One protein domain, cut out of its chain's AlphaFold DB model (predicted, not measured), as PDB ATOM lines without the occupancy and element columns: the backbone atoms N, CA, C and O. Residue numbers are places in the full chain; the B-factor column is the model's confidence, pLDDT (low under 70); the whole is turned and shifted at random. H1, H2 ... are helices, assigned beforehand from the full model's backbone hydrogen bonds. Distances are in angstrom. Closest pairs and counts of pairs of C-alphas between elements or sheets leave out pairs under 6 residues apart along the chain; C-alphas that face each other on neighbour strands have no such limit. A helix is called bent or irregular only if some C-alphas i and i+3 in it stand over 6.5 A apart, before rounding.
ATOM      1  N   GLY A 137      30.722  -2.892   7.320       52.59
ATOM      2  CA  GLY A 137      32.018  -3.223   7.931       52.59
ATOM      3  C   GLY A 137      31.914  -4.083   9.198       52.59
ATOM      4  O   GLY A 137      32.821  -4.863   9.479       52.59
ATOM      5  N   GLU A 138      30.777  -4.025   9.901       58.00
ATOM      6  CA  GLU A 138      30.380  -4.988  10.931       58.00
ATOM      7  C   GLU A 138      29.250  -5.926  10.455       58.00
ATOM      8  O   GLU A 138      28.063  -5.741  10.752       58.00
ATOM      9  N   ILE A 139      29.604  -7.005   9.749       64.31
ATOM     10  CA  ILE A 139      28.635  -8.050   9.382       64.31
ATOM     11  C   ILE A 139      28.278  -8.864  10.637       64.31
ATOM     12  O   ILE A 139      28.949  -9.834  10.988       64.31
ATOM     13  N   LYS A 140      27.168  -8.501  11.293       57.84
ATOM     14  CA  LYS A 140      26.666  -9.125  12.539       57.84
ATOM     15  C   LYS A 140      26.511 -10.652  12.491       57.84
ATOM     16  O   LYS A 140      26.475 -11.291  13.537       57.84
ATOM     17  N   ALA A 141      26.386 -11.234  11.298       61.34
ATOM     18  CA  ALA A 141      26.195 -12.670  11.093       61.34
ATOM     19  C   ALA A 141      27.509 -13.475  11.003       61.34
ATOM     20  O   ALA A 141      27.466 -14.705  10.979       61.34
ATOM     21  N   LEU A 142      28.675 -12.820  10.961       66.25
ATOM     22  CA  LEU A 142      29.966 -13.505  10.951       66.25
ATOM     23  C   LEU A 142      30.326 -13.939  12.377       66.25
ATOM     24  O   LEU A 142      31.079 -13.276  13.079       66.25
ATOM     25  N   GLY A 143      29.799 -15.084  12.814       67.38
ATOM     26  CA  GLY A 143      30.057 -15.667  14.142       67.38
ATOM     27  C   GLY A 143      31.508 -16.112  14.407       67.38
ATOM     28  O   GLY A 143      31.749 -16.836  15.368       67.38
ATOM     29  N   SER A 144      32.473 -15.717  13.565       80.94
ATOM     30  CA  SER A 144      33.894 -16.062  13.670       80.94
ATOM     31  C   SER A 144      34.769 -14.800  13.639       80.94
ATOM     32  O   SER A 144      34.726 -14.070  12.642       80.94
ATOM     33  N   PRO A 145      35.635 -14.570  14.652       83.25
ATOM     34  CA  PRO A 145      36.546 -13.421  14.684       83.25
ATOM     35  C   PRO A 145      37.452 -13.305  13.451       83.25
ATOM     36  O   PRO A 145      37.729 -12.203  12.987       83.25
ATOM     37  N   ARG A 146      37.884 -14.437  12.876       84.81
ATOM     38  CA  ARG A 146      38.724 -14.440  11.665       84.81
ATOM     39  C   ARG A 146      37.971 -13.939  10.437       84.81
ATOM     40  O   ARG A 146      38.534 -13.210   9.629       84.81
ATOM     41  N   ALA A 147      36.703 -14.324  10.304       83.88
ATOM     42  CA  ALA A 147      35.878 -13.880   9.190       83.88
ATOM     43  C   ALA A 147      35.532 -12.389   9.319       83.88
ATOM     44  O   ALA A 147      35.569 -11.672   8.324       83.88
ATOM     45  N   ALA A 148      35.279 -11.914  10.545       81.00
ATOM     46  CA  ALA A 148      35.084 -10.491  10.819       81.00
ATOM     47  C   ALA A 148      36.326  -9.660  10.451       81.00
ATOM     48  O   ALA A 148      36.196  -8.644   9.774       81.00
ATOM     49  N   LEU A 149      37.530 -10.123  10.816       83.50
ATOM     50  CA  LEU A 149      38.776  -9.441  10.455       83.50
ATOM     51  C   LEU A 149      38.984  -9.387   8.936       83.50
ATOM     52  O   LEU A 149      39.317  -8.334   8.406       83.50
ATOM     53  N   LEU A 150      38.750 -10.496   8.226       85.31
ATOM     54  CA  LEU A 150      38.851 -10.521   6.766       85.31
ATOM     55  C   LEU A 150      37.861  -9.545   6.111       85.31
ATOM     56  O   LEU A 150      38.255  -8.776   5.238       85.31
ATOM     57  N   ALA A 151      36.598  -9.558   6.542       82.38
ATOM     58  CA  ALA A 151      35.576  -8.652   6.024       82.38
ATOM     59  C   ALA A 151      35.957  -7.183   6.258       82.38
ATOM     60  O   ALA A 151      35.867  -6.367   5.341       82.38
ATOM     61  N   PHE A 152      36.460  -6.866   7.453       81.19
ATOM     62  CA  PHE A 152      36.960  -5.535   7.778       81.19
ATOM     63  C   PHE A 152      38.142  -5.124   6.885       81.19
ATOM     64  O   PHE A 152      38.139  -4.024   6.333       81.19
ATOM     65  N   SER A 153      39.121  -6.009   6.671       85.88
ATOM     66  CA  SER A 153      40.267  -5.740   5.790       85.88
ATOM     67  C   SER A 153      39.841  -5.468   4.345       85.88
ATOM     68  O   SER A 153      40.343  -4.536   3.720       85.88
ATOM     69  N   VAL A 154      38.883  -6.234   3.813       86.75
ATOM     70  CA  VAL A 154      38.331  -5.999   2.467       86.75
ATOM     71  C   VAL A 154      37.611  -4.649   2.398       86.75
ATOM     72  O   VAL A 154      37.818  -3.899   1.444       86.75
ATOM     73  N   ALA A 155      36.828  -4.295   3.421       83.31
ATOM     74  CA  ALA A 155      36.182  -2.986   3.502       83.31
ATOM     75  C   ALA A 155      37.206  -1.836   3.542       83.31
ATOM     76  O   ALA A 155      36.997  -0.806   2.902       83.31
ATOM     77  N   ALA A 156      38.331  -2.013   4.246       84.38
ATOM     78  CA  ALA A 156      39.402  -1.019   4.305       84.38
ATOM     79  C   ALA A 156      40.067  -0.813   2.935       84.38
ATOM     80  O   ALA A 156      40.271   0.324   2.510       84.38
ATOM     81  N   ILE A 157      40.345  -1.902   2.206       88.56
ATOM     82  CA  ILE A 157      40.891  -1.841   0.841       88.56
ATOM     83  C   ILE A 157      39.904  -1.139  -0.100       88.56
ATOM     84  O   ILE A 157      40.296  -0.230  -0.831       88.56
ATOM     85  N   ALA A 158      38.621  -1.501  -0.047       85.06
ATOM     86  CA  ALA A 158      37.588  -0.873  -0.869       85.06
ATOM     87  C   ALA A 158      37.461   0.634  -0.582       85.06
ATOM     88  O   ALA A 158      37.373   1.444  -1.509       85.06
ATOM     89  N   PHE A 159      37.521   1.031   0.692       84.25
ATOM     90  CA  PHE A 159      37.528   2.440   1.078       84.25
ATOM     91  C   PHE A 159      38.770   3.185   0.565       84.25
ATOM     92  O   PHE A 159      38.661   4.333   0.126       84.25
ATOM     93  N   ASN A 160      39.942   2.545   0.567       87.69
ATOM     94  CA  ASN A 160      41.158   3.139   0.016       87.69
ATOM     95  C   ASN A 160      41.015   3.400  -1.496       87.69
ATOM     96  O   ASN A 160      41.280   4.506  -1.967       87.69
ATOM     97  N   THR A 161      40.462   2.444  -2.249       88.25
ATOM     98  CA  THR A 161      40.146   2.631  -3.677       88.25
ATOM     99  C   THR A 161      39.190   3.806  -3.902       88.25
ATOM    100  O   THR A 161      39.432   4.657  -4.758       88.25
ATOM    101  N   MET A 162      38.139   3.923  -3.088       86.81
ATOM    102  CA  MET A 162      37.212   5.061  -3.147       86.81
ATOM    103  C   MET A 162      37.896   6.391  -2.813       86.81
ATOM    104  O   MET A 162      37.595   7.416  -3.425       86.81
ATOM    105  N   SER A 163      38.852   6.386  -1.885       88.44
ATOM    106  CA  SER A 163      39.635   7.572  -1.521       88.44
ATOM    107  C   SER A 163      40.509   8.062  -2.679       88.44
ATOM    108  O   SER A 163      40.650   9.273  -2.873       88.44
ATOM    109  N   VAL A 164      41.032   7.150  -3.505       92.38
ATOM    110  CA  VAL A 164      41.747   7.489  -4.747       92.38
ATOM    111  C   VAL A 164      40.804   8.137  -5.768       92.38
ATOM    112  O   VAL A 164      41.146   9.176  -6.335       92.38
ATOM    113  N   VAL A 165      39.591   7.600  -5.950       91.31
ATOM    114  CA  VAL A 165      38.565   8.201  -6.827       91.31
ATOM    115  C   VAL A 165      38.187   9.607  -6.350       91.31
ATOM    116  O   VAL A 165      38.196  10.554  -7.137       91.31
ATOM    117  N   MET A 166      37.928   9.775  -5.050       91.62
ATOM    118  CA  MET A 166      37.644  11.085  -4.456       91.62
ATOM    119  C   MET A 166      38.809  12.060  -4.640       91.62
ATOM    120  O   MET A 166      38.592  13.241  -4.895       91.62
ATOM    121  N   SER A 167      40.052  11.582  -4.559       93.00
ATOM    122  CA  SER A 167      41.237  12.413  -4.792       93.00
ATOM    123  C   SER A 167      41.322  12.897  -6.239       93.00
ATOM    124  O   SER A 167      41.593  14.074  -6.463       93.00
ATOM    125  N   ALA A 168      41.016  12.041  -7.220       95.06
ATOM    126  CA  ALA A 168      40.942  12.452  -8.622       95.06
ATOM    127  C   ALA A 168      39.855  13.520  -8.847       95.06
ATOM    128  O   ALA A 168      40.115  14.527  -9.503       95.06
ATOM    129  N   LEU A 169      38.674  13.357  -8.235       94.69
ATOM    130  CA  LEU A 169      37.607  14.364  -8.285       94.69
ATOM    131  C   LEU A 169      38.047  15.703  -7.681       94.69
ATOM    132  O   LEU A 169      37.799  16.743  -8.283       94.69
ATOM    133  N   ARG A 170      38.718  15.696  -6.520       95.25
ATOM    134  CA  ARG A 170      39.218  16.919  -5.862       95.25
ATOM    135  C   ARG A 170      40.229  17.667  -6.723       95.25
ATOM    136  O   ARG A 170      40.203  18.894  -6.751       95.25
ATOM    137  N   VAL A 171      41.105  16.940  -7.415       95.12
ATOM    138  CA  VAL A 171      42.102  17.540  -8.312       95.12
ATOM    139  C   VAL A 171      41.435  18.213  -9.516       95.12
ATOM    140  O   VAL A 171      41.850  19.306  -9.885       95.12
ATOM    141  N   GLU A 172      40.404  17.601 -10.103       95.50
ATOM    142  CA  GLU A 172      39.747  18.138 -11.308       95.50
ATOM    143  C   GLU A 172      38.686  19.207 -11.014       95.50
ATOM    144  O   GLU A 172      38.584  20.195 -11.737       95.50
ATOM    145  N   HIS A 173      37.900  19.039  -9.950       93.50
ATOM    146  CA  HIS A 173      36.746  19.899  -9.648       93.50
ATOM    147  C   HIS A 173      36.969  20.850  -8.465       93.50
ATOM    148  O   HIS A 173      36.098  21.666  -8.157       93.50
ATOM    149  N   GLY A 174      38.130  20.759  -7.812       93.75
ATOM    150  CA  GLY A 174      38.505  21.547  -6.640       93.75
ATOM    151  C   GLY A 174      38.116  20.883  -5.317       93.75
ATOM    152  O   GLY A 174      36.984  20.438  -5.125       93.75
ATOM    153  N   THR A 175      39.057  20.868  -4.366       90.38
ATOM    154  CA  THR A 175      38.900  20.208  -3.057       90.38
ATOM    155  C   THR A 175      37.666  20.682  -2.300       90.38
ATOM    156  O   THR A 175      36.853  19.860  -1.890       90.38
ATOM    157  N   GLN A 176      37.492  22.003  -2.169       88.44
ATOM    158  CA  GLN A 176      36.379  22.571  -1.409       88.44
ATOM    159  C   GLN A 176      35.026  22.139  -1.984       88.44
ATOM    160  O   GLN A 176      34.168  21.665  -1.247       88.44
ATOM    161  N   LYS A 177      34.855  22.249  -3.305       89.50
ATOM    162  CA  LYS A 177      33.603  21.896  -3.972       89.50
ATOM    163  C   LYS A 177      33.258  20.424  -3.765       89.50
ATOM    164  O   LYS A 177      32.134  20.096  -3.405       89.50
ATOM    165  N   VAL A 178      34.231  19.535  -3.955       90.56
ATOM    166  CA  VAL A 178      34.013  18.091  -3.801       90.56
ATOM    167  C   VAL A 178      33.674  17.727  -2.358       90.56
ATOM    168  O   VAL A 178      32.718  16.989  -2.134       90.56
ATOM    169  N   ASP A 179      34.394  18.270  -1.377       87.06
ATOM    170  CA  ASP A 179      34.136  17.978   0.038       87.06
ATOM    171  C   ASP A 179      32.789  18.556   0.527       87.06
ATOM    172  O   ASP A 179      32.191  18.050   1.481       87.06
ATOM    173  N   GLU A 180      32.280  19.607  -0.122       85.25
ATOM    174  CA  GLU A 180      30.989  20.216   0.207       85.25
ATOM    175  C   GLU A 180      29.798  19.575  -0.517       85.25
ATOM    176  O   GLU A 180      28.726  19.458   0.085       85.25
ATOM    177  N   GLU A 181      29.975  19.154  -1.771       88.44
ATOM    178  CA  GLU A 181      28.877  18.787  -2.671       88.44
ATOM    179  C   GLU A 181      28.818  17.298  -3.024       88.44
ATOM    180  O   GLU A 181      27.765  16.848  -3.468       88.44
ATOM    181  N   VAL A 182      29.891  16.518  -2.839       88.31
ATOM    182  CA  VAL A 182      29.961  15.134  -3.341       88.31
ATOM    183  C   VAL A 182      29.772  14.107  -2.228       88.31
ATOM    184  O   VAL A 182      30.500  14.056  -1.238       88.31
ATOM    185  N   SER A 183      28.787  13.231  -2.410       87.12
ATOM    186  CA  SER A 183      28.510  12.112  -1.511       87.12
ATOM    187  C   SER A 183      29.291  10.873  -1.928       87.12
ATOM    188  O   SER A 183      28.910  10.165  -2.860       87.12
ATOM    189  N   ILE A 184      30.332  10.543  -1.162       84.25
ATOM    190  CA  ILE A 184      31.063   9.276  -1.310       84.25
ATOM    191  C   ILE A 184      30.129   8.049  -1.188       84.25
ATOM    192  O   ILE A 184      30.351   7.032  -1.839       84.25
ATOM    193  N   PHE A 185      29.027   8.166  -0.435       81.88
ATOM    194  CA  PHE A 185      28.007   7.119  -0.316       81.88
ATOM    195  C   PHE A 185      27.256   6.881  -1.628       81.88
ATOM    196  O   PHE A 185      27.040   5.733  -1.997       81.88
ATOM    197  N   HIS A 186      26.890   7.942  -2.354       83.38
ATOM    198  CA  HIS A 186      26.226   7.785  -3.652       83.38
ATOM    199  C   HIS A 186      27.149   7.144  -4.687       83.38
ATOM    200  O   HIS A 186      26.685   6.322  -5.468       83.38
ATOM    201  N   ILE A 187      28.453   7.439  -4.647       84.75
ATOM    202  CA  ILE A 187      29.424   6.738  -5.496       84.75
ATOM    203  C   ILE A 187      29.408   5.235  -5.173       84.75
ATOM    204  O   ILE A 187      29.303   4.424  -6.086       84.75
ATOM    205  N   GLY A 188      29.435   4.860  -3.888       82.00
ATOM    206  CA  GLY A 188      29.363   3.454  -3.473       82.00
ATOM    207  C   GLY A 188      28.077   2.747  -3.927       82.00
ATOM    208  O   GLY A 188      28.140   1.631  -4.439       82.00
ATOM    209  N   VAL A 189      26.922   3.411  -3.803       80.75
ATOM    210  CA  VAL A 189      25.630   2.878  -4.272       80.75
ATOM    211  C   VAL A 189      25.615   2.691  -5.789       80.75
ATOM    212  O   VAL A 189      25.202   1.629  -6.244       80.75
ATOM    213  N   ASN A 190      26.102   3.669  -6.559       82.00
ATOM    214  CA  ASN A 190      26.153   3.571  -8.021       82.00
ATOM    215  C   ASN A 190      27.068   2.427  -8.472       82.00
ATOM    216  O   ASN A 190      26.710   1.656  -9.354       82.00
ATOM    217  N   VAL A 191      28.231   2.261  -7.831       81.44
ATOM    218  CA  VAL A 191      29.112   1.116  -8.108       81.44
ATOM    219  C   VAL A 191      28.371  -0.196  -7.849       81.44
ATOM    220  O   VAL A 191      28.416  -1.092  -8.685       81.44
ATOM    221  N   GLN A 192      27.644  -0.310  -6.735       77.75
ATOM    222  CA  GLN A 192      26.897  -1.526  -6.416       77.75
ATOM    223  C   GLN A 192      25.746  -1.801  -7.398       77.75
ATOM    224  O   GLN A 192      25.527  -2.961  -7.753       77.75
ATOM    225  N   SER A 193      25.008  -0.772  -7.832       78.62
ATOM    226  CA  SER A 193      23.896  -0.935  -8.776       78.62
ATOM    227  C   SER A 193      24.374  -1.275 -10.183       78.62
ATOM    228  O   SER A 193      23.766  -2.112 -10.852       78.62
ATOM    229  N   ASP A 194      25.475  -0.662 -10.615       81.50
ATOM    230  CA  ASP A 194      25.890  -0.674 -12.016       81.50
ATOM    231  C   ASP A 194      26.916  -1.777 -12.306       81.50
ATOM    232  O   ASP A 194      27.067  -2.190 -13.458       81.50
ATOM    233  N   TRP A 195      27.582  -2.316 -11.274       78.56
ATOM    234  CA  TRP A 195      28.597  -3.362 -11.428       78.56
ATOM    235  C   TRP A 195      28.082  -4.582 -12.188       78.56
ATOM    236  O   TRP A 195      28.753  -5.066 -13.094       78.56
ATOM    237  N   SER A 196      26.877  -5.063 -11.871       75.00
ATOM    238  CA  SER A 196      26.303  -6.243 -12.535       75.00
ATOM    239  C   SER A 196      26.102  -6.025 -14.037       75.00
ATOM    240  O   SER A 196      26.297  -6.948 -14.824       75.00
ATOM    241  N   ALA A 197      25.739  -4.807 -14.445       78.62
ATOM    242  CA  ALA A 197      25.607  -4.456 -15.854       78.62
ATOM    243  C   ALA A 197      26.984  -4.309 -16.520       78.62
ATOM    244  O   ALA A 197      27.197  -4.836 -17.609       78.62
ATOM    245  N   ALA A 198      27.939  -3.661 -15.847       77.00
ATOM    246  CA  ALA A 198      29.305  -3.509 -16.342       77.00
ATOM    247  C   ALA A 198      30.014  -4.863 -16.524       77.00
ATOM    248  O   ALA A 198      30.655  -5.077 -17.546       77.00
ATOM    249  N   ALA A 199      29.847  -5.792 -15.581       78.38
ATOM    250  CA  ALA A 199      30.406  -7.141 -15.649       78.38
ATOM    251  C   ALA A 199      29.732  -8.022 -16.715       78.38
ATOM    252  O   ALA A 199      30.352  -8.950 -17.216       78.38
ATOM    253  N   MET A 200      28.468  -7.748 -17.061       79.06
ATOM    254  CA  MET A 200      27.765  -8.463 -18.132       79.06
ATOM    255  C   MET A 200      28.198  -7.993 -19.526       79.06
ATOM    256  O   MET A 200      28.201  -8.784 -20.465       79.06
ATOM    257  N   VAL A 201      28.503  -6.703 -19.669       78.62
ATOM    258  CA  VAL A 201      28.793  -6.072 -20.967       78.62
ATOM    259  C   VAL A 201      30.297  -5.985 -21.247       78.62
ATOM    260  O   VAL A 201      30.693  -5.930 -22.408       78.62
ATOM    261  N   GLY A 202      31.134  -5.947 -20.210       76.38
ATOM    262  CA  GLY A 202      32.585  -5.846 -20.340       76.38
ATOM    263  C   GLY A 202      33.268  -7.199 -20.540       76.38
ATOM    264  O   GLY A 202      32.892  -8.185 -19.911       76.38
ATOM    265  N   ASP A 203      34.313  -7.217 -21.364       81.31
ATOM    266  CA  ASP A 203      35.243  -8.343 -21.460       81.31
ATOM    267  C   ASP A 203      36.347  -8.193 -20.403       81.31
ATOM    268  O   ASP A 203      36.989  -7.145 -20.309       81.31
ATOM    269  N   ALA A 204      36.563  -9.226 -19.585       79.44
ATOM    270  CA  ALA A 204      37.606  -9.222 -18.563       79.44
ATOM    271  C   ALA A 204      39.009  -9.041 -19.170       79.44
ATOM    272  O   ALA A 204      39.856  -8.385 -18.559       79.44
ATOM    273  N   GLU A 205      39.236  -9.558 -20.380       84.62
ATOM    274  CA  GLU A 205      40.534  -9.475 -21.051       84.62
ATOM    275  C   GLU A 205      40.881  -8.026 -21.431       84.62
ATOM    276  O   GLU A 205      42.008  -7.576 -21.213       84.62
ATOM    277  N   ASP A 206      39.892  -7.245 -21.877       84.00
ATOM    278  CA  ASP A 206      40.065  -5.822 -22.198       84.00
ATOM    279  C   ASP A 206      40.469  -5.000 -20.963       84.00
ATOM    280  O   ASP A 206      41.306  -4.091 -21.048       84.00
ATOM    281  N   TRP A 207      39.896  -5.310 -19.794       83.25
ATOM    282  CA  TRP A 207      40.248  -4.645 -18.536       83.25
ATOM    283  C   TRP A 207      41.687  -4.951 -18.121       83.25
ATOM    284  O   TRP A 207      42.431  -4.033 -17.752       83.25
ATOM    285  N   GLU A 208      42.099  -6.217 -18.198       85.62
ATOM    286  CA  GLU A 208      43.464  -6.622 -17.867       85.62
ATOM    287  C   GLU A 208      44.476  -5.989 -18.820       85.62
ATOM    288  O   GLU A 208      45.425  -5.350 -18.360       85.62
ATOM    289  N   GLN A 209      44.253  -6.084 -20.132       85.06
ATOM    290  CA  GLN A 209      45.156  -5.513 -21.132       85.06
ATOM    291  C   GLN A 209      45.313  -4.000 -20.962       85.06
ATOM    292  O   GLN A 209      46.419  -3.468 -21.080       85.06
ATOM    293  N   ARG A 210      44.220  -3.296 -20.648       84.56
ATOM    294  CA  ARG A 210      44.234  -1.837 -20.524       84.56
ATOM    295  C   ARG A 210      44.866  -1.348 -19.226       84.56
ATOM    296  O   ARG A 210      45.600  -0.364 -19.266       84.56
ATOM    297  N   PHE A 211      44.571  -1.972 -18.084       88.81
ATOM    298  CA  PHE A 211      44.884  -1.385 -16.774       88.81
ATOM    299  C   PHE A 211      45.969  -2.119 -15.975       88.81
ATOM    300  O   PHE A 211      46.633  -1.472 -15.165       88.81
ATOM    301  N   SER A 212      46.195  -3.423 -16.188       87.44
ATOM    302  CA  SER A 212      47.052  -4.244 -15.304       87.44
ATOM    303  C   SER A 212      48.529  -3.831 -15.291       87.44
ATOM    304  O   SER A 212      49.211  -3.997 -14.281       87.44
ATOM    305  N   THR A 213      49.025  -3.268 -16.395       88.19
ATOM    306  CA  THR A 213      50.435  -2.881 -16.568       88.19
ATOM    307  C   THR A 213      50.668  -1.374 -16.439       88.19
ATOM    308  O   THR A 213      51.793  -0.898 -16.613       88.19
ATOM    309  N   MET A 214      49.625  -0.596 -16.128       93.56
ATOM    310  CA  MET A 214      49.759   0.851 -15.986       93.56
ATOM    311  C   MET A 214      50.635   1.210 -14.785       93.56
ATOM    312  O   MET A 214      50.418   0.763 -13.661       93.56
ATOM    313  N   SER A 215      51.586   2.121 -15.004       94.38
ATOM    314  CA  SER A 215      52.296   2.760 -13.895       94.38
ATOM    315  C   SER A 215      51.331   3.585 -13.032       94.38
ATOM    316  O   SER A 215      50.328   4.098 -13.534       94.38
ATOM    317  N   ALA A 216      51.672   3.819 -11.760       93.00
ATOM    318  CA  ALA A 216      50.878   4.684 -10.877       93.00
ATOM    319  C   ALA A 216      50.637   6.083 -11.481       93.00
ATOM    320  O   ALA A 216      49.552   6.648 -11.351       93.00
ATOM    321  N   ARG A 217      51.624   6.620 -12.215       94.88
ATOM    322  CA  ARG A 217      51.492   7.893 -12.934       94.88
ATOM    323  C   ARG A 217      50.434   7.801 -14.035       94.88
ATOM    324  O   ARG A 217      49.540   8.644 -14.067       94.88
ATOM    325  N   SER A 218      50.508   6.790 -14.898       94.75
ATOM    326  CA  SER A 218      49.549   6.578 -15.994       94.75
ATOM    327  C   SER A 218      48.131   6.342 -15.468       94.75
ATOM    328  O   SER A 218      47.191   6.972 -15.944       94.75
ATOM    329  N   MET A 219      47.992   5.524 -14.421       93.88
ATOM    330  CA  MET A 219      46.715   5.295 -13.745       93.88
ATOM    331  C   MET A 219      46.139   6.603 -13.186       93.88
ATOM    332  O   MET A 219      44.968   6.902 -13.396       93.88
ATOM    333  N   SER A 220      46.961   7.440 -12.538       94.75
ATOM    334  CA  SER A 220      46.497   8.732 -12.014       94.75
ATOM    335  C   SER A 220      46.007   9.676 -13.120       94.75
ATOM    336  O   SER A 220      45.024  10.387 -12.928       94.75
ATOM    337  N   GLN A 221      46.650   9.667 -14.292       95.00
ATOM    338  CA  GLN A 221      46.239  10.475 -15.442       95.00
ATOM    339  C   GLN A 221      44.905   9.994 -16.016       95.00
ATOM    340  O   GLN A 221      44.036  10.815 -16.299       95.00
ATOM    341  N   GLU A 222      44.716   8.679 -16.140       94.69
ATOM    342  CA  GLU A 222      43.462   8.111 -16.637       94.69
ATOM    343  C   GLU A 222      42.303   8.358 -15.662       94.69
ATOM    344  O   GLU A 222      41.224   8.775 -16.082       94.69
ATOM    345  N   LEU A 223      42.535   8.214 -14.352       94.94
ATOM    346  CA  LEU A 223      41.544   8.546 -13.325       94.94
ATOM    347  C   LEU A 223      41.139  10.021 -13.372       94.94
ATOM    348  O   LEU A 223      39.955  10.331 -13.283       94.94
ATOM    349  N   ARG A 224      42.101  10.931 -13.557       95.94
ATOM    350  CA  ARG A 224      41.827  12.365 -13.735       95.94
ATOM    351  C   ARG A 224      41.040  12.642 -15.017       95.94
ATOM    352  O   ARG A 224      40.066  13.388 -14.983       95.94
ATOM    353  N   ARG A 225      41.392  11.992 -16.132       96.19
ATOM    354  CA  ARG A 225      40.650  12.100 -17.400       96.19
ATOM    355  C   ARG A 225      39.191  11.671 -17.234       96.19
ATOM    356  O   ARG A 225      38.299  12.352 -17.730       96.19
ATOM    357  N   ILE A 226      38.948  10.560 -16.536       93.81
ATOM    358  CA  ILE A 226      37.594  10.088 -16.217       93.81
ATOM    359  C   ILE A 226      36.893  11.094 -15.298       93.81
ATOM    360  O   ILE A 226      35.775  11.505 -15.597       93.81
ATOM    361  N   ALA A 227      37.561  11.539 -14.229       94.38
ATOM    362  CA  ALA A 227      37.024  12.488 -13.256       94.38
ATOM    363  C   ALA A 227      36.572  13.807 -13.899       94.38
ATOM    364  O   ALA A 227      35.510  14.316 -13.547       94.38
ATOM    365  N   CYS A 228      37.313  14.316 -14.885       95.31
ATOM    366  CA  CYS A 228      36.954  15.516 -15.643       95.31
ATOM    367  C   CYS A 228      35.587  15.398 -16.347       95.31
ATOM    368  O   CYS A 228      34.897  16.400 -16.519       95.31
ATOM    369  N   GLY A 229      35.182  14.190 -16.755       92.88
ATOM    370  CA  GLY A 229      33.902  13.937 -17.421       92.88
ATOM    371  C   GLY A 229      32.727  13.665 -16.475       92.88
ATOM    372  O   GLY A 229      31.608  13.469 -16.948       92.88
ATOM    373  N   ILE A 230      32.955  13.612 -15.158       90.94
ATOM    374  CA  ILE A 230      31.910  13.289 -14.181       90.94
ATOM    375  C   ILE A 230      31.059  14.525 -13.876       90.94
ATOM    376  O   ILE A 230      31.558  15.568 -13.458       90.94
ATOM    377  N   ASP A 231      29.743  14.367 -14.013       89.56
ATOM    378  CA  ASP A 231      28.748  15.345 -13.577       89.56
ATOM    379  C   ASP A 231      28.478  15.206 -12.069       89.56
ATOM    380  O   ASP A 231      27.758  14.304 -11.625       89.56
ATOM    381  N   LEU A 232      29.048  16.118 -11.272       90.25
ATOM    382  CA  LEU A 232      28.919  16.113  -9.809       90.25
ATOM    383  C   LEU A 232      27.474  16.290  -9.320       90.25
ATOM    384  O   LEU A 232      27.156  15.861  -8.212       90.25
ATOM    385  N   THR A 233      26.578  16.863 -10.132       87.31
ATOM    386  CA  THR A 233      25.176  17.081  -9.730       87.31
ATOM    387  C   THR A 233      24.419  15.770  -9.506       87.31
ATOM    388  O   THR A 233      23.427  15.739  -8.779       87.31
ATOM    389  N   ARG A 234      24.925  14.665 -10.070       85.50
ATOM    390  CA  ARG A 234      24.401  13.305  -9.885       85.50
ATOM    391  C   ARG A 234      24.905  12.619  -8.617       85.50
ATOM    392  O   ARG A 234      24.441  11.530  -8.294       85.50
ATOM    393  N   LEU A 235      25.837  13.240  -7.894       86.25
ATOM    394  CA  LEU A 235      26.448  12.700  -6.679       86.25
ATOM    395  C   LEU A 235      26.238  13.617  -5.456       86.25
ATOM    396  O   LEU A 235      27.180  13.809  -4.690       86.25
TER     397      LEU A 235
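AT A GLANCE: This is residues 137 to 235 of the 275 residues of the protein "Transposase DDE domain protein" of Lignipirellula cremea (UniProt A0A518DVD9). One long helix, H1, makes the longest axis, and from its far end four shorter helices make a wide, open loop: H2 packs on that end, H3 and H4 swing away, and H5 comes back to cross the last part of H1. Residues 191 to 210, in H3, H4 and the link between, stick out with no other part near. The printed part has 99 residues and is all helix, with five named helices, H1 to H5, and no named strand. It is loose, with a radius of gyration of the C-alphas of 16.0 A, and spans 44 by 37 by 26 A.

IN THESE COORDINATES: Find C-alpha 145 at (36.546, -13.421, 14.684); from there H1 runs 41.3 A to C-alpha 173 at (36.746, 19.899, -9.648). Next come H2, residues 175 to 181, and H3, residues 184 to 201, 25.0 A long with a kink of 43 degrees near residue 194. H3 is irregular, but only just: C-alphas 193 and 196 are 6.9 A apart. H4 holds residues 204 to 211, and H5 runs 18.3 A from residue 216 to C-alpha 228 at (36.954, 15.516, -15.643).

HOW THE PARTS SIT: Look at residues 166 to 170 of H1, which alone touch H2; the closest C-alphas are those of Arg 170 and Val 178, 5.7 A apart. The two lines are only just about perpendicular, at 71 degrees. H3 is close to H1 but not clearly touching, with the C-alphas of Met 166 and Ile 184 closest at 7.5 A. H4 is apart from H1. H5 touches residues 165 to 173 of H1 alone, at a steep tilt of 65 degrees, the same way; the closest C-alphas are those of Ala 168 and Arg 224, 5.2 A apart. Each O i to N i+4 pair is within hydrogen-bond range in H1, H2, H4 and H5, and 12 of 14 are in H3.

THE WHOLE: The C-alphas of Gly 143 and Cys 228 are the two farthest apart, at 43.7 A. The printed part has no cut, and the four links between helices are tight. Look for low confidence at residues 137 to 143, under 70; the mean pLDDT of the printed part is 85.3.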